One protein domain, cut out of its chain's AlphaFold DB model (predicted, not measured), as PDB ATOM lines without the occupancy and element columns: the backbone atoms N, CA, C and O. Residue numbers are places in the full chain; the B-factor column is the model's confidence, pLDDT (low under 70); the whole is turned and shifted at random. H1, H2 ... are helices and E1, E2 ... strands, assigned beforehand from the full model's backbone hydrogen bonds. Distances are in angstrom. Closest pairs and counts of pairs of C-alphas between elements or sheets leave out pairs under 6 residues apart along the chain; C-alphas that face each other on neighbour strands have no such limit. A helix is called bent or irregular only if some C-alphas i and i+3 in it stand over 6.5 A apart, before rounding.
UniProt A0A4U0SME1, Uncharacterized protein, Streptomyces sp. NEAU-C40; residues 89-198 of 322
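AT A GLANCE: This is residues 89 to 198 of the 322 residues of an uncharacterized protein of Streptomyces sp. NEAU-C40 (UniProt A0A4U0SME1). A helical hairpin, H2 and H3, makes the core between two unlike layers: the short strand pair E1 and E2 covers one face, with E2 next to H3, while H6 and H7 follow one another across the opposite face, H6 packing on H3 with residues 184 to 189 and H7 packing on H2. H5 runs beside H6 in the opposite direction near the last part of H3, H4 is a short turn of helix just past the end of H3, and the small helix H1 lies at the far end of the strand pair. The printed part has 110 residues with two named strands and seven named helices, in the order E1, H1, E2, H2, H3, H4, H5, H6, H7; the sheet has the order E1 - E2 and is antiparallel. The class is mostly helix, and the whole is compact, with a radius of gyration of the C-alphas of 14.0 A and spans of 40 by 32 by 23 A.

HOW THE PARTS SIT: E1, residues 90 to 92, and E2, residues 104 to 106, are antiparallel neighbours at 170 degrees; N 91 and O 105 are 2.8 A apart and N 105 and O 91 are 3.0 A apart, within hydrogen-bond range. H1, residues 93 to 96, comes closest to E2 at the C-alphas of Leu 93 and Arg 104, 5.6 A apart. H2, residues 113 to 128, and H3, residues 133 to 149, form a helical hairpin: they touch at a shallow tilt of 15 degrees, opposite ways, with the C-alphas of Ala 123 and Val 136 closest at 6.3 A. The closest C-alphas of E2 and H3 are those of Phe 105 and Gly 137, 6.4 A apart. H4, residues 151 to 155, is close to but not clearly touching H2, with the C-alphas of Leu 113 and Arg 154 closest at 7.4 A. H5, residues 162 to 175, is close to but not clearly touching H3, about perpendicular, only just, at 71 degrees; the C-alphas of Phe 146 and His 168 are closest at 7.3 A. H6, residues 179 to 190, is close to but not clearly touching H5, at a shallow tilt of 27 degrees, opposite ways, with the C-alphas of Leu 172 and Arg 182 closest at 6.3 A. H6 touches H3 with its residues 184 to 189 alone, about perpendicular at 84 degrees, and the C-alphas of Asp 139 and Ser 188 are closest at 4.9 A. H7, residues 192 to 197, touches H2, which touches it with residues 118 to 122 alone, about perpendicular at 78 degrees; the C-alphas of Trp 122 and Ala 195 are closest at 5.6 A. The helix packing is mostly crossed, only just, with 1 of 3 touching pairs at a shallow tilt. H6 and H7 meet only through their link, and H7 is apart from H3. Every O i to N i+4 pair is within hydrogen-bond range in H2, H3, H5, H6 and H7; in H4 0 of 1 is, beside 2 of 2 O i to N i+3 pairs, and H1 is too short for such a pair.

IN THESE COORDINATES: E1 begins at C-alpha 90, (-8.600, -55.950, -2.816), and measures 6.5 A from first to last C-alpha; H1 measures 5.1 A and E2 6.4 A. H2 measures 22.7 A. H3, the longest helix by residues, measures 24.4 A, from C-alpha 133 at (-10.842, -42.442, 1.795) to C-alpha 149. H4 measures 8.6 A; it is neither bent nor irregular, but only just, with C-alphas 152 and 155 6.1 A apart. H5 measures 19.8 A, H6 16.3 A and H7 9.0 A, ending at C-alpha 197, (-8.504, -54.306, 21.737).

THE WHOLE: The two C-alphas farthest apart are those of Arg 101 and Glu 163, 40.8 A. The printed part has no cut and no long link; the link from H1 to E2, 7 residues, is short. The mean pLDDT of the printed part is 82.7, with residues 99 to 102 and 190 to 198 under 70; H7 has a mean of 58.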
ATOM      1  N   ASP A  89      -9.009 -59.442  -0.605       92.56
ATOM      2  CA  ASP A  89      -7.789 -58.685  -0.271       92.56
ATOM      3  C   ASP A  89      -7.590 -57.426  -1.122       92.56
ATOM      4  O   ASP A  89      -6.652 -56.651  -0.911       92.56
ATOM      5  N   VAL A  90      -8.492 -57.197  -2.071       92.00
ATOM      6  CA  VAL A  90      -8.600 -55.950  -2.816       92.00
ATOM      7  C   VAL A  90     -10.036 -55.478  -2.703       92.00
ATOM      8  O   VAL A  90     -10.935 -56.166  -3.170       92.00
ATOM      9  N   TRP A  91     -10.230 -54.314  -2.091       92.75
ATOM     10  CA  TRP A  91     -11.538 -53.681  -1.982       92.75
ATOM     11  C   TRP A  91     -11.715 -52.674  -3.099       92.75
ATOM     12  O   TRP A  91     -10.907 -51.748  -3.242       92.75
ATOM     13  N   LEU A  92     -12.776 -52.839  -3.877       88.38
ATOM     14  CA  LEU A  92     -13.200 -51.875  -4.880       88.38
ATOM     15  C   LEU A  92     -14.159 -50.881  -4.231       88.38
ATOM     16  O   LEU A  92     -15.287 -51.221  -3.880       88.38
ATOM     17  N   LEU A  93     -13.733 -49.624  -4.106       88.12
ATOM     18  CA  LEU A  93     -14.504 -48.606  -3.386       88.12
ATOM     19  C   LEU A  93     -15.869 -48.337  -4.033       88.12
ATOM     20  O   LEU A  93     -16.845 -48.117  -3.319       88.12
ATOM     21  N   ARG A  94     -15.970 -48.484  -5.361       83.06
ATOM     22  CA  ARG A  94     -17.247 -48.427  -6.088       83.06
ATOM     23  C   ARG A  94     -18.274 -49.456  -5.589       83.06
ATOM     24  O   ARG A  94     -19.440 -49.115  -5.449       83.06
ATOM     25  N   ARG A  95     -17.847 -50.686  -5.262       84.06
ATOM     26  CA  ARG A  95     -18.733 -51.766  -4.779       84.06
ATOM     27  C   ARG A  95     -19.205 -51.535  -3.350       84.06
ATOM     28  O   ARG A  95     -20.204 -52.104  -2.928       84.06
ATOM     29  N   LEU A  96     -18.495 -50.683  -2.616       85.94
ATOM     30  CA  LEU A  96     -18.849 -50.236  -1.274       85.94
ATOM     31  C   LEU A  96     -19.716 -48.962  -1.286       85.94
ATOM     32  O   LEU A  96     -20.026 -48.435  -0.222       85.94
ATOM     33  N   GLY A  97     -20.097 -48.458  -2.468       80.75
ATOM     34  CA  GLY A  97     -20.922 -47.257  -2.622       80.75
ATOM     35  C   GLY A  97     -20.147 -45.938  -2.555       80.75
ATOM     36  O   GLY A  97     -20.754 -44.871  -2.493       80.75
ATOM     37  N   PHE A  98     -18.812 -45.978  -2.578       81.19
ATOM     38  CA  PHE A  98     -17.997 -44.768  -2.584       81.19
ATOM     39  C   PHE A  98     -17.705 -44.279  -4.011       81.19
ATOM     40  O   PHE A  98     -17.439 -45.087  -4.907       81.19
ATOM     41  N   PRO A  99     -17.683 -42.950  -4.237       68.56
ATOM     42  CA  PRO A  99     -17.339 -42.391  -5.535       68.56
ATOM     43  C   PRO A  99     -15.858 -42.639  -5.850       68.56
ATOM     44  O   PRO A  99     -14.983 -42.438  -5.009       68.56
ATOM     45  N   GLY A 100     -15.565 -43.048  -7.085       66.81
ATOM     46  CA  GLY A 100     -14.199 -43.317  -7.542       66.81
ATOM     47  C   GLY A 100     -14.078 -44.668  -8.238       66.81
ATOM     48  O   GLY A 100     -13.830 -45.691  -7.610       66.81
ATOM     49  N   ARG A 101     -14.203 -44.652  -9.569       59.19
ATOM     50  CA  ARG A 101     -14.262 -45.837 -10.445       59.19
ATOM     51  C   ARG A 101     -13.114 -46.834 -10.256       59.19
ATOM     52  O   ARG A 101     -13.355 -48.033 -10.218       59.19
ATOM     53  N   ASP A 102     -11.885 -46.332 -10.153       69.19
ATOM     54  CA  ASP A 102     -10.669 -47.156 -10.069       69.19
ATOM     55  C   ASP A 102     -10.040 -47.119  -8.667       69.19
ATOM     56  O   ASP A 102      -8.937 -47.629  -8.444       69.19
ATOM     57  N   ALA A 103     -10.727 -46.480  -7.717       82.00
ATOM     58  CA  ALA A 103     -10.228 -46.338  -6.368       82.00
ATOM     59  C   ALA A 103     -10.346 -47.696  -5.664       82.00
ATOM     60  O   ALA A 103     -11.428 -48.272  -5.529       82.00
ATOM     61  N   ARG A 104      -9.194 -48.234  -5.262       90.69
ATOM     62  CA  ARG A 104      -9.093 -49.544  -4.626       90.69
ATOM     63  C   ARG A 104      -8.142 -49.516  -3.453       90.69
ATOM     64  O   ARG A 104      -7.077 -48.897  -3.526       90.69
ATOM     65  N   PHE A 105      -8.490 -50.256  -2.415       93.12
ATOM     66  CA  PHE A 105      -7.572 -50.577  -1.333       93.12
ATOM     67  C   PHE A 105      -7.022 -51.976  -1.546       93.12
ATOM     68  O   PHE A 105      -7.769 -52.903  -1.834       93.12
ATOM     69  N   ARG A 106      -5.698 -52.116  -1.466       93.75
ATOM     70  CA  ARG A 106      -5.012 -53.400  -1.612       93.75
ATOM     71  C   ARG A 106      -4.376 -53.761  -0.285       93.75
ATOM     72  O   ARG A 106      -3.585 -52.981   0.233       93.75
ATOM     73  N   PHE A 107      -4.691 -54.948   0.206       94.00
ATOM     74  CA  PHE A 107      -4.137 -55.519   1.430       94.00
ATOM     75  C   PHE A 107      -3.139 -56.649   1.137       94.00
ATOM     76  O   PHE A 107      -2.504 -57.163   2.051       94.00
ATOM     77  N   THR A 108      -2.964 -57.008  -0.139       92.50
ATOM     78  CA  THR A 108      -2.080 -58.091  -0.601       92.50
ATOM     79  C   THR A 108      -0.613 -57.888  -0.229       92.50
ATOM     80  O   THR A 108       0.113 -58.860  -0.121       92.50
ATOM     81  N   GLY A 109      -0.169 -56.643  -0.018       89.38
ATOM     82  CA  GLY A 109       1.200 -56.352   0.419       89.38
ATOM     83  C   GLY A 109       1.458 -56.613   1.907       89.38
ATOM     84  O   GLY A 109       2.608 -56.551   2.332       89.38
ATOM     85  N   ILE A 110       0.412 -56.875   2.700       91.38
ATOM     86  CA  ILE A 110       0.518 -57.213   4.121       91.38
ATOM     87  C   ILE A 110       0.576 -58.733   4.224       91.38
ATOM     88  O   ILE A 110      -0.453 -59.408   4.215       91.38
ATOM     89  N   GLU A 111       1.785 -59.275   4.283       90.06
ATOM     90  CA  GLU A 111       2.029 -60.718   4.350       90.06
ATOM     91  C   GLU A 111       1.490 -61.384   5.633       90.06
ATOM     92  O   GLU A 111       0.837 -62.423   5.512       90.06
ATOM     93  N   PRO A 112       1.664 -60.815   6.847       89.62
ATOM     94  CA  PRO A 112       1.101 -61.412   8.056       89.62
ATOM     95  C   PRO A 112      -0.433 -61.381   8.031       89.62
ATOM     96  O   PRO A 112      -1.050 -60.312   8.056       89.62
ATOM     97  N   LEU A 113      -1.065 -62.559   8.007       90.06
ATOM     98  CA  LEU A 113      -2.520 -62.687   7.860       90.06
ATOM     99  C   LEU A 113      -3.290 -62.015   9.004       90.06
ATOM    100  O   LEU A 113      -4.290 -61.341   8.754       90.06
ATOM    101  N   TRP A 114      -2.816 -62.142  10.246       90.25
ATOM    102  CA  TRP A 114      -3.456 -61.510  11.405       90.25
ATOM    103  C   TRP A 114      -3.477 -59.978  11.268       90.25
ATOM    104  O   TRP A 114      -4.509 -59.347  11.510       90.25
ATOM    105  N   LEU A 115      -2.372 -59.388  10.794       89.75
ATOM    106  CA  LEU A 115      -2.237 -57.948  10.585       89.75
ATOM    107  C   LEU A 115      -3.083 -57.490   9.399       89.75
ATOM    108  O   LEU A 115      -3.715 -56.436   9.464       89.75
ATOM    109  N   ARG A 116      -3.165 -58.301   8.338       93.00
ATOM    110  CA  ARG A 116      -4.048 -58.048   7.193       93.00
ATOM    111  C   ARG A 116      -5.504 -57.960   7.641       93.00
ATOM    112  O   ARG A 116      -6.178 -56.977   7.340       93.00
ATOM    113  N   GLN A 117      -5.977 -58.945   8.406       91.25
ATOM    114  CA  GLN A 117      -7.352 -58.972   8.913       91.25
ATOM    115  C   GLN A 117      -7.634 -57.816   9.879       91.25
ATOM    116  O   GLN A 117      -8.686 -57.178   9.792       91.25
ATOM    117  N   LEU A 118      -6.682 -57.496  10.757       90.62
ATOM    118  CA  LEU A 118      -6.774 -56.341  11.646       90.62
ATOM    119  C   LEU A 118      -6.893 -55.029  10.857       90.62
ATOM    120  O   LEU A 118      -7.783 -54.223  11.123       90.62
ATOM    121  N   THR A 119      -6.049 -54.853   9.839       92.06
ATOM    122  CA  THR A 119      -6.040 -53.663   8.977       92.06
ATOM    123  C   THR A 119      -7.348 -53.527   8.202       92.06
ATOM    124  O   THR A 119      -7.872 -52.423   8.085       92.06
ATOM    125  N   LYS A 120      -7.923 -54.638   7.727       93.06
ATOM    126  CA  LYS A 120      -9.244 -54.657   7.078       93.06
ATOM    127  C   LYS A 120     -10.337 -54.198   8.046       93.06
ATOM    128  O   LYS A 120     -11.053 -53.242   7.747       93.06
ATOM    129  N   ARG A 121     -10.443 -54.801   9.238       91.12
ATOM    130  CA  ARG A 121     -11.428 -54.384  10.261       91.12
ATOM    131  C   ARG A 121     -11.296 -52.903  10.608       91.12
ATOM    132  O   ARG A 121     -12.286 -52.175  10.617       91.12
ATOM    133  N   TRP A 122     -10.066 -52.452  10.821       89.50
ATOM    134  CA  TRP A 122      -9.778 -51.064  11.134       89.50
ATOM    135  C   TRP A 122     -10.147 -50.104   9.994       89.50
ATOM    136  O   TRP A 122     -10.812 -49.096  10.230       89.50
ATOM    137  N   ALA A 123      -9.788 -50.432   8.751       91.25
ATOM    138  CA  ALA A 123     -10.137 -49.627   7.583       91.25
ATOM    139  C   ALA A 123     -11.659 -49.493   7.427       91.25
ATOM    140  O   ALA A 123     -12.155 -48.393   7.174       91.25
ATOM    141  N   ARG A 124     -12.415 -50.581   7.643       91.44
ATOM    142  CA  ARG A 124     -13.887 -50.556   7.664       91.44
ATOM    143  C   ARG A 124     -14.417 -49.611   8.744       91.44
ATOM    144  O   ARG A 124     -15.273 -48.779   8.448       91.44
ATOM    145  N   TRP A 125     -13.890 -49.691   9.964       88.75
ATOM    146  CA  TRP A 125     -14.283 -48.794  11.055       88.75
ATOM    147  C   TRP A 125     -13.987 -47.318  10.733       88.75
ATOM    148  O   TRP A 125     -14.861 -46.460  10.883       88.75
ATOM    149  N   ARG A 126     -12.800 -47.006  10.197       87.81
ATOM    150  CA  ARG A 126     -12.431 -45.645   9.759       87.81
ATOM    151  C   ARG A 126     -13.385 -45.113   8.687       87.81
ATOM    152  O   ARG A 126     -13.838 -43.977   8.772       87.81
ATOM    153  N   MET A 127     -13.755 -45.946   7.718       88.94
ATOM    154  CA  MET A 127     -14.737 -45.566   6.700       88.94
ATOM    155  C   MET A 127     -16.130 -45.330   7.295       88.94
ATOM    156  O   MET A 127     -16.792 -44.366   6.922       88.94
ATOM    157  N   SER A 128     -16.558 -46.147   8.262       85.44
ATOM    158  CA  SER A 128     -17.854 -45.964   8.937       85.44
ATOM    159  C   SER A 128     -17.930 -44.698   9.800       85.44
ATOM    160  O   SER A 128     -19.008 -44.147   9.995       85.44
ATOM    161  N   THR A 129     -16.785 -44.203  10.280       83.88
ATOM    162  CA  THR A 129     -16.684 -42.973  11.084       83.88
ATOM    163  C   THR A 129     -16.533 -41.707  10.235       83.88
ATOM    164  O   THR A 129     -16.382 -40.617  10.782       83.88
ATOM    165  N   GLY A 130     -16.602 -41.826   8.903       81.88
ATOM    166  CA  GLY A 130     -16.546 -40.685   7.984       81.88
ATOM    167  C   GLY A 130     -15.132 -40.176   7.695       81.88
ATOM    168  O   GLY A 130     -14.971 -39.072   7.179       81.88
ATOM    169  N   VAL A 131     -14.096 -40.959   8.006       85.94
ATOM    170  CA  VAL A 131     -12.716 -40.609   7.647       85.94
ATOM    171  C   VAL A 131     -12.567 -40.621   6.127       85.94
ATOM    172  O   VAL A 131     -13.008 -41.551   5.450       85.94
ATOM    173  N   ALA A 132     -11.891 -39.608   5.585       86.94
ATOM    174  CA  ALA A 132     -11.646 -39.500   4.154       86.94
ATOM    175  C   ALA A 132     -10.918 -40.738   3.594       86.94
ATOM    176  O   ALA A 132      -9.900 -41.185   4.127       86.94
ATOM    177  N   LEU A 133     -11.394 -41.248   2.453       88.12
ATOM    178  CA  LEU A 133     -10.842 -42.442   1.795       88.12
ATOM    179  C   LEU A 133      -9.362 -42.280   1.425       88.12
ATOM    180  O   LEU A 133      -8.595 -43.237   1.493       88.12
ATOM    181  N   ALA A 134      -8.937 -41.067   1.067       87.62
ATOM    182  CA  ALA A 134      -7.532 -40.770   0.798       87.62
ATOM    183  C   ALA A 134      -6.645 -41.004   2.033       87.62
ATOM    184  O   ALA A 134      -5.559 -41.573   1.903       87.62
ATOM    185  N   THR A 135      -7.129 -40.625   3.221       87.50
ATOM    186  CA  THR A 135      -6.448 -40.851   4.502       87.50
ATOM    187  C   THR A 135      -6.390 -42.339   4.821       87.50
ATOM    188  O   THR A 135      -5.302 -42.853   5.044       87.50
ATOM    189  N   VAL A 136      -7.512 -43.060   4.713       90.06
ATOM    190  CA  VAL A 136      -7.537 -44.523   4.911       90.06
ATOM    191  C   VAL A 136      -6.579 -45.230   3.945       90.06
ATOM    192  O   VAL A 136      -5.848 -46.136   4.332       90.06
ATOM    193  N   GLY A 137      -6.510 -44.784   2.688       89.94
ATOM    194  CA  GLY A 137      -5.562 -45.317   1.713       89.94
ATOM    195  C   GLY A 137      -4.098 -45.020   2.055       89.94
ATOM    196  O   GLY A 137      -3.236 -45.862   1.809       89.94
ATOM    197  N   ALA A 138      -3.796 -43.843   2.612       87.62
ATOM    198  CA  ALA A 138      -2.458 -43.520   3.110       87.62
ATOM    199  C   ALA A 138      -2.088 -44.392   4.314       87.62
ATOM    200  O   ALA A 138      -0.977 -44.916   4.363       87.62
ATOM    201  N   ASP A 139      -3.048 -44.619   5.205       88.56
ATOM    202  CA  ASP A 139      -2.875 -45.452   6.380       88.56
ATOM    203  C   ASP A 139      -2.597 -46.923   6.015       88.56
ATOM    204  O   ASP A 139      -1.663 -47.535   6.528       88.56
ATOM    205  N   ILE A 140      -3.349 -47.495   5.066       91.81
ATOM    206  CA  ILE A 140      -3.114 -48.866   4.574       91.81
ATOM    207  C   ILE A 140      -1.718 -48.990   3.950       91.81
ATOM    208  O   ILE A 140      -1.036 -49.994   4.158       91.81
ATOM    209  N   ARG A 141      -1.260 -47.969   3.210       90.44
ATOM    210  CA  ARG A 141       0.106 -47.945   2.657       90.44
ATOM    211  C   ARG A 141       1.165 -47.906   3.756       90.44
ATOM    212  O   ARG A 141       2.157 -48.615   3.633       90.44
ATOM    213  N   ALA A 142       0.947 -47.123   4.813       88.38
ATOM    214  CA  ALA A 142       1.840 -47.060   5.968       88.38
ATOM    215  C   ALA A 142       1.987 -48.428   6.646       88.38
ATOM    216  O   ALA A 142       3.095 -48.917   6.857       88.38
ATOM    217  N   ILE A 143       0.861 -49.100   6.890       89.62
ATOM    218  CA  ILE A 143       0.841 -50.427   7.515       89.62
ATOM    219  C   ILE A 143       1.456 -51.488   6.594       89.62
ATOM    220  O   ILE A 143       2.152 -52.385   7.058       89.62
ATOM    221  N   THR A 144       1.246 -51.372   5.281       91.75
ATOM    222  CA  THR A 144       1.887 -52.252   4.293       91.75
ATOM    223  C   THR A 144       3.407 -52.111   4.331       91.75
ATOM    224  O   THR A 144       4.104 -53.120   4.365       91.75
ATOM    225  N   LEU A 145       3.921 -50.879   4.375       88.88
ATOM    226  CA  LEU A 145       5.356 -50.625   4.490       88.88
ATOM    227  C   LEU A 145       5.915 -51.208   5.795       88.88
ATOM    228  O   LEU A 145       6.922 -51.906   5.763       88.88
ATOM    229  N   PHE A 146       5.230 -50.987   6.919       88.25
ATOM    230  CA  PHE A 146       5.597 -51.576   8.207       88.25
ATOM    231  C   PHE A 146       5.667 -53.110   8.140       88.25
ATOM    232  O   PHE A 146       6.676 -53.702   8.515       88.25
ATOM    233  N   ALA A 147       4.638 -53.760   7.591       89.62
ATOM    234  CA  ALA A 147       4.599 -55.215   7.451       89.62
ATOM    235  C   ALA A 147       5.736 -55.762   6.568       89.62
ATOM    236  O   ALA A 147       6.251 -56.845   6.831       89.62
ATOM    237  N   GLN A 148       6.134 -55.019   5.533       90.12
ATOM    238  CA  GLN A 148       7.242 -55.387   4.648       90.12
ATOM    239  C   GLN A 148       8.611 -55.221   5.319       90.12
ATOM    240  O   GLN A 148       9.509 -56.019   5.060       90.12
ATOM    241  N   SER A 149       8.770 -54.224   6.194       87.00
ATOM    242  CA  SER A 149      10.008 -53.997   6.947       87.00
ATOM    243  C   SER A 149      10.265 -55.048   8.031       87.00
ATOM    244  O   SER A 149      11.421 -55.261   8.389       87.00
ATOM    245  N   PHE A 150       9.225 -55.723   8.536       87.38
ATOM    246  CA  PHE A 150       9.350 -56.701   9.624       87.38
ATOM    247  C   PHE A 150       8.711 -58.050   9.273       87.38
ATOM    248  O   PHE A 150       7.607 -58.364   9.727       87.38
ATOM    249  N   PRO A 151       9.415 -58.907   8.511       85.38
ATOM    250  CA  PRO A 151       8.932 -60.247   8.180       85.38
ATOM    251  C   PRO A 151       8.661 -61.136   9.405       85.38
ATOM    252  O   PRO A 151       7.831 -62.040   9.319       85.38
ATOM    253  N   SER A 152       9.309 -60.865  10.547       85.00
ATOM    254  CA  SER A 152       9.091 -61.565  11.823       85.00
ATOM    255  C   SER A 152       7.642 -61.493  12.317       85.00
ATOM    256  O   SER A 152       7.187 -62.401  13.010       85.00
ATOM    257  N   LEU A 153       6.878 -60.480  11.893       84.88
ATOM    258  CA  LEU A 153       5.455 -60.345  12.212       84.88
ATOM    259  C   LEU A 153       4.598 -61.490  11.658       84.88
ATOM    260  O   LEU A 153       3.453 -61.639  12.074       84.88
ATOM    261  N   ARG A 154       5.111 -62.318  10.737       85.50
ATOM    262  CA  ARG A 154       4.409 -63.521  10.256       85.50
ATOM    263  C   ARG A 154       4.115 -64.528  11.372       85.50
ATOM    264  O   ARG A 154       3.137 -65.255  11.244       85.50
ATOM    265  N   ASN A 155       4.926 -64.545  12.432       84.75
ATOM    266  CA  ASN A 155       4.833 -65.539  13.505       84.75
ATOM    267  C   ASN A 155       3.558 -65.389  14.345       84.75
ATOM    268  O   ASN A 155       3.025 -66.390  14.805       84.75
ATOM    269  N   GLY A 156       3.019 -64.171  14.431       81.44
ATOM    270  CA  GLY A 156       1.790 -63.885  15.157       81.44
ATOM    271  C   GLY A 156       1.792 -62.482  15.763       81.44
ATOM    272  O   GLY A 156       2.744 -61.718  15.568       81.44
ATOM    273  N   PRO A 157       0.707 -62.094  16.454       82.75
ATOM    274  CA  PRO A 157       0.605 -60.796  17.117       82.75
ATOM    275  C   PRO A 157       1.649 -60.599  18.226       82.75
ATOM    276  O   PRO A 157       2.033 -59.466  18.495       82.75
ATOM    277  N   GLU A 158       2.144 -61.670  18.844       81.25
ATOM    278  CA  GLU A 158       3.192 -61.643  19.872       81.25
ATOM    279  C   GLU A 158       4.555 -61.170  19.348       81.25
ATOM    280  O   GLU A 158       5.359 -60.643  20.112       81.25
ATOM    281  N   ALA A 159       4.796 -61.282  18.039       81.06
ATOM    282  CA  ALA A 159       5.991 -60.736  17.401       81.06
ATOM    283  C   ALA A 159       5.980 -59.197  17.325       81.06
ATOM    284  O   ALA A 159       7.002 -58.590  17.003       81.06
ATOM    285  N   LEU A 160       4.842 -58.549  17.609       83.06
ATOM    286  CA  LEU A 160       4.760 -57.099  17.753       83.06
ATOM    287  C   LEU A 160       5.279 -56.689  19.136       83.06
ATOM    288  O   LEU A 160       4.512 -56.375  20.047       83.06
ATOM    289  N   THR A 161       6.597 -56.698  19.289       82.25
ATOM    290  CA  THR A 161       7.248 -56.259  20.523       82.25
ATOM    291  C   THR A 161       7.548 -54.763  20.492       82.25
ATOM    292  O   THR A 161       7.475 -54.098  19.451       82.25
ATOM    293  N   ARG A 162       7.895 -54.209  21.656       80.50
ATOM    294  CA  ARG A 162       8.292 -52.804  21.778       80.50
ATOM    295  C   ARG A 162       9.527 -52.499  20.930       80.50
ATOM    296  O   ARG A 162       9.577 -51.461  20.278       80.50
ATOM    297  N   GLU A 163      10.470 -53.427  20.886       84.25
ATOM    298  CA  GLU A 163      11.724 -53.316  20.145       84.25
ATOM    299  C   GLU A 163      11.453 -53.193  18.641       84.25
ATOM    300  O   GLU A 163      12.028 -52.334  17.979       84.25
ATOM    301  N   VAL A 164      10.511 -53.976  18.100       83.56
ATOM    302  CA  VAL A 164      10.096 -53.872  16.689       83.56
ATOM    303  C   VAL A 164       9.521 -52.488  16.381       83.56
ATOM    304  O   VAL A 164       9.817 -51.906  15.335       83.56
ATOM    305  N   VAL A 165       8.726 -51.929  17.298       82.75
ATOM    306  CA  VAL A 165       8.187 -50.572  17.145       82.75
ATOM    307  C   VAL A 165       9.311 -49.538  17.185       82.75
ATOM    308  O   VAL A 165       9.351 -48.669  16.323       82.75
ATOM    309  N   GLU A 166      10.250 -49.631  18.123       84.88
ATOM    310  CA  GLU A 166      11.366 -48.684  18.243       84.88
ATOM    311  C   GLU A 166      12.306 -48.729  17.027       84.88
ATOM    312  O   GLU A 166      12.651 -47.680  16.478       84.88
ATOM    313  N   VAL A 167      12.627 -49.925  16.521       86.50
ATOM    314  CA  VAL A 167      13.381 -50.095  15.266       86.50
ATOM    315  C   VAL A 167      12.611 -49.495  14.090       86.50
ATOM    316  O   VAL A 167      13.202 -48.846  13.224       86.50
ATOM    317  N   HIS A 168      11.283 -49.639  14.059       83.44
ATOM    318  CA  HIS A 168      10.473 -48.992  13.033       83.44
ATOM    319  C   HIS A 168      10.543 -47.465  13.116       83.44
ATOM    320  O   HIS A 168      10.666 -46.807  12.082       83.44
ATOM    321  N   LEU A 169      10.497 -46.890  14.320       81.12
ATOM    322  CA  LEU A 169      10.632 -45.444  14.516       81.12
ATOM    323  C   LEU A 169      11.977 -44.934  14.005       81.12
ATOM    324  O   LEU A 169      12.001 -43.927  13.296       81.12
ATOM    325  N   ALA A 170      13.067 -45.642  14.309       84.50
ATOM    326  CA  ALA A 170      14.393 -45.317  13.792       84.50
ATOM    327  C   ALA A 170      14.410 -45.358  12.252       84.50
ATOM    328  O   ALA A 170      14.792 -44.381  11.608       84.50
ATOM    329  N   HIS A 171      13.861 -46.421  11.657       83.75
ATOM    330  CA  HIS A 171      13.764 -46.556  10.202       83.75
ATOM    331  C   HIS A 171      12.916 -45.449   9.548       83.75
ATOM    332  O   HIS A 171      13.218 -44.986   8.448       83.75
ATOM    333  N   LEU A 172      11.849 -44.983  10.211       82.31
ATOM    334  CA  LEU A 172      11.028 -43.874   9.717       82.31
ATOM    335  C   LEU A 172      11.780 -42.539   9.718       82.31
ATOM    336  O   LEU A 172      11.531 -41.719   8.833       82.31
ATOM    337  N   VAL A 173      12.664 -42.306  10.693       81.06
ATOM    338  CA  VAL A 173      13.497 -41.094  10.751       81.06
ATOM    339  C   VAL A 173      14.472 -41.055   9.574       81.06
ATOM    340  O   VAL A 173      14.605 -40.008   8.947       81.06
ATOM    341  N   GLU A 174      15.083 -42.189   9.231       82.56
ATOM    342  CA  GLU A 174      15.999 -42.301   8.088       82.56
ATOM    343  C   GLU A 174      15.268 -42.177   6.745       82.56
ATOM    344  O   GLU A 174      15.711 -41.473   5.837       82.56
ATOM    345  N   ARG A 175      14.117 -42.846   6.608       79.75
ATOM    346  CA  ARG A 175      13.395 -42.944   5.331       79.75
ATOM    347  C   ARG A 175      12.551 -41.713   5.003       79.75
ATOM    348  O   ARG A 175      12.296 -41.441   3.829       79.75
ATOM    349  N   PHE A 176      12.105 -40.972   6.017       80.06
ATOM    350  CA  PHE A 176      11.309 -39.757   5.852       80.06
ATOM    351  C   PHE A 176      11.921 -38.594   6.642       80.06
ATOM    352  O   PHE A 176      11.513 -38.338   7.777       80.06
ATOM    353  N   PRO A 177      12.810 -37.802   6.012       74.44
ATOM    354  CA  PRO A 177      13.384 -36.612   6.641       74.44
ATOM    355  C   PRO A 177      12.321 -35.576   7.042       74.44
ATOM    356  O   PRO A 177      12.516 -34.804   7.977       74.44
ATOM    357  N   ASN A 178      11.172 -35.561   6.353       82.25
ATOM    358  CA  ASN A 178      10.075 -34.639   6.638       82.25
ATOM    359  C   ASN A 178       9.272 -35.063   7.893       82.25
ATOM    360  O   ASN A 178       8.588 -36.097   7.862       82.25
ATOM    361  N   PRO A 179       9.222 -34.224   8.951       77.44
ATOM    362  CA  PRO A 179       8.483 -34.517  10.182       77.44
ATOM    363  C   PRO A 179       6.976 -34.744   9.987       77.44
ATOM    364  O   PRO A 179       6.377 -35.543  10.712       77.44
ATOM    365  N   LYS A 180       6.346 -34.077   9.007       76.06
ATOM    366  CA  LYS A 180       4.904 -34.231   8.732       76.06
ATOM    367  C   LYS A 180       4.584 -35.622   8.186       76.06
ATOM    368  O   LYS A 180       3.637 -36.257   8.647       76.06
ATOM    369  N   SER A 181       5.402 -36.122   7.260       75.00
ATOM    370  CA  SER A 181       5.245 -37.468   6.695       75.00
ATOM    371  C   SER A 181       5.441 -38.546   7.759       75.00
ATOM    372  O   SER A 181       4.652 -39.486   7.832       75.00
ATOM    373  N   ARG A 182       6.431 -38.365   8.643       77.31
ATOM    374  CA  ARG A 182       6.684 -39.258   9.784       77.31
ATOM    375  C   ARG A 182       5.510 -39.300  10.767       77.31
ATOM    376  O   ARG A 182       5.084 -40.378  11.166       77.31
ATOM    377  N   THR A 183       4.943 -38.141  11.106       75.75
ATOM    378  CA  THR A 183       3.771 -38.044  12.000       75.75
ATOM    379  C   THR A 183       2.544 -38.743  11.408       75.75
ATOM    380  O   THR A 183       1.796 -39.399  12.134       75.75
ATOM    381  N   GLY A 184       2.358 -38.660  10.086       74.19
ATOM    382  CA  GLY A 184       1.307 -39.391   9.373       74.19
ATOM    383  C   GLY A 184       1.447 -40.909   9.516       74.19
ATOM    384  O   GLY A 184       0.508 -41.556   9.964       74.19
ATOM    385  N   GLN A 185       2.634 -41.455   9.224       74.88
ATOM    386  CA  GLN A 185       2.934 -42.894   9.356       74.88
ATOM    387  C   GLN A 185       2.695 -43.406  10.787       74.88
ATOM    388  O   GLN A 185       2.083 -44.454  10.996       74.88
ATOM    389  N   LEU A 186       3.121 -42.621  11.778       76.12
ATOM    390  CA  LEU A 186       2.921 -42.914  13.196       76.12
ATOM    391  C   LEU A 186       1.449 -42.945  13.598       76.12
ATOM    392  O   LEU A 186       1.010 -43.856  14.300       76.12
ATOM    393  N   SER A 187       0.681 -41.962  13.132       74.75
ATOM    394  CA  SER A 187      -0.750 -41.862  13.425       74.75
ATOM    395  C   SER A 187      -1.530 -43.051  12.854       74.75
ATOM    396  O   SER A 187      -2.450 -43.548  13.505       74.75
ATOM    397  N   SER A 188      -1.134 -43.554  11.680       76.88
ATOM    398  CA  SER A 188      -1.727 -44.747  11.064       76.88
ATOM    399  C   SER A 188      -1.516 -46.005  11.913       76.88
ATOM    400  O   SER A 188      -2.459 -46.764  12.127       76.88
ATOM    401  N   LEU A 189      -0.304 -46.208  12.448       73.94
ATOM    402  CA  LEU A 189       0.006 -47.354  13.313       73.94
ATOM    403  C   LEU A 189      -0.656 -47.243  14.689       73.94
ATOM    404  O   LEU A 189      -1.237 -48.211  15.174       73.94
ATOM    405  N   ALA A 190      -0.638 -46.057  15.303       69.31
ATOM    406  CA  ALA A 190      -1.320 -45.814  16.575       69.31
ATOM    407  C   ALA A 190      -2.836 -46.061  16.468       69.31
ATOM    408  O   ALA A 190      -3.458 -46.569  17.405       69.31
ATOM    409  N   GLY A 191      -3.417 -45.773  15.299       66.75
ATOM    410  CA  GLY A 191      -4.817 -46.037  14.983       66.75
ATOM    411  C   GLY A 191      -5.217 -47.516  15.019       66.75
ATOM    412  O   GLY A 191      -6.402 -47.790  15.191       66.75
ATOM    413  N   LEU A 192      -4.274 -48.463  14.925       67.44
ATOM    414  CA  LEU A 192      -4.562 -49.900  15.017       67.44
ATOM    415  C   LEU A 192      -4.867 -50.374  16.447       67.44
ATOM    416  O   LEU A 192      -5.507 -51.413  16.608       67.44
ATOM    417  N   ARG A 193      -4.468 -49.623  17.488       63.78
ATOM    418  CA  ARG A 193      -4.684 -50.015  18.896       63.78
ATOM    419  C   ARG A 193      -6.162 -50.251  19.242       63.78
ATOM    420  O   ARG A 193      -6.452 -51.318  19.775       63.78
ATOM    421  N   PRO A 194      -7.107 -49.348  18.915       57.84
ATOM    422  CA  PRO A 194      -8.535 -49.604  19.107       57.84
ATOM    423  C   PRO A 194      -9.028 -50.894  18.438       57.84
ATOM    424  O   PRO A 194      -9.813 -51.624  19.029       57.84
ATOM    425  N   ALA A 195      -8.531 -51.219  17.240       53.59
ATOM    426  CA  ALA A 195      -8.938 -52.424  16.514       53.59
ATOM    427  C   ALA A 195      -8.320 -53.719  17.078       53.59
ATOM    428  O   ALA A 195      -8.861 -54.801  16.851       53.59
ATOM    429  N   ALA A 196      -7.187 -53.622  17.782       51.25
ATOM    430  CA  ALA A 196      -6.524 -54.747  18.441       51.25
ATOM    431  C   ALA A 196      -7.162 -55.094  19.798       51.25
ATOM    432  O   ALA A 196      -7.168 -56.257  20.192       51.25
ATOM    433  N   VAL A 197      -7.745 -54.105  20.487       51.38
ATOM    434  CA  VAL A 197      -8.504 -54.306  21.737       51.38
ATOM    435  C   VAL A 197      -9.821 -55.066  21.487       51.38
ATOM    436  O   VAL A 197     -10.310 -55.760  22.372       51.38
ATOM    437  N   ASP A 198     -10.345 -55.021  20.259       45.00
ATOM    438  CA  ASP A 198     -11.641 -55.591  19.855       45.00
ATOM    439  C   ASP A 198     -11.561 -57.047  19.328       45.00
ATOM    440  O   ASP A 198     -12.395 -57.499  18.546       45.00
TER     441      ASP A 198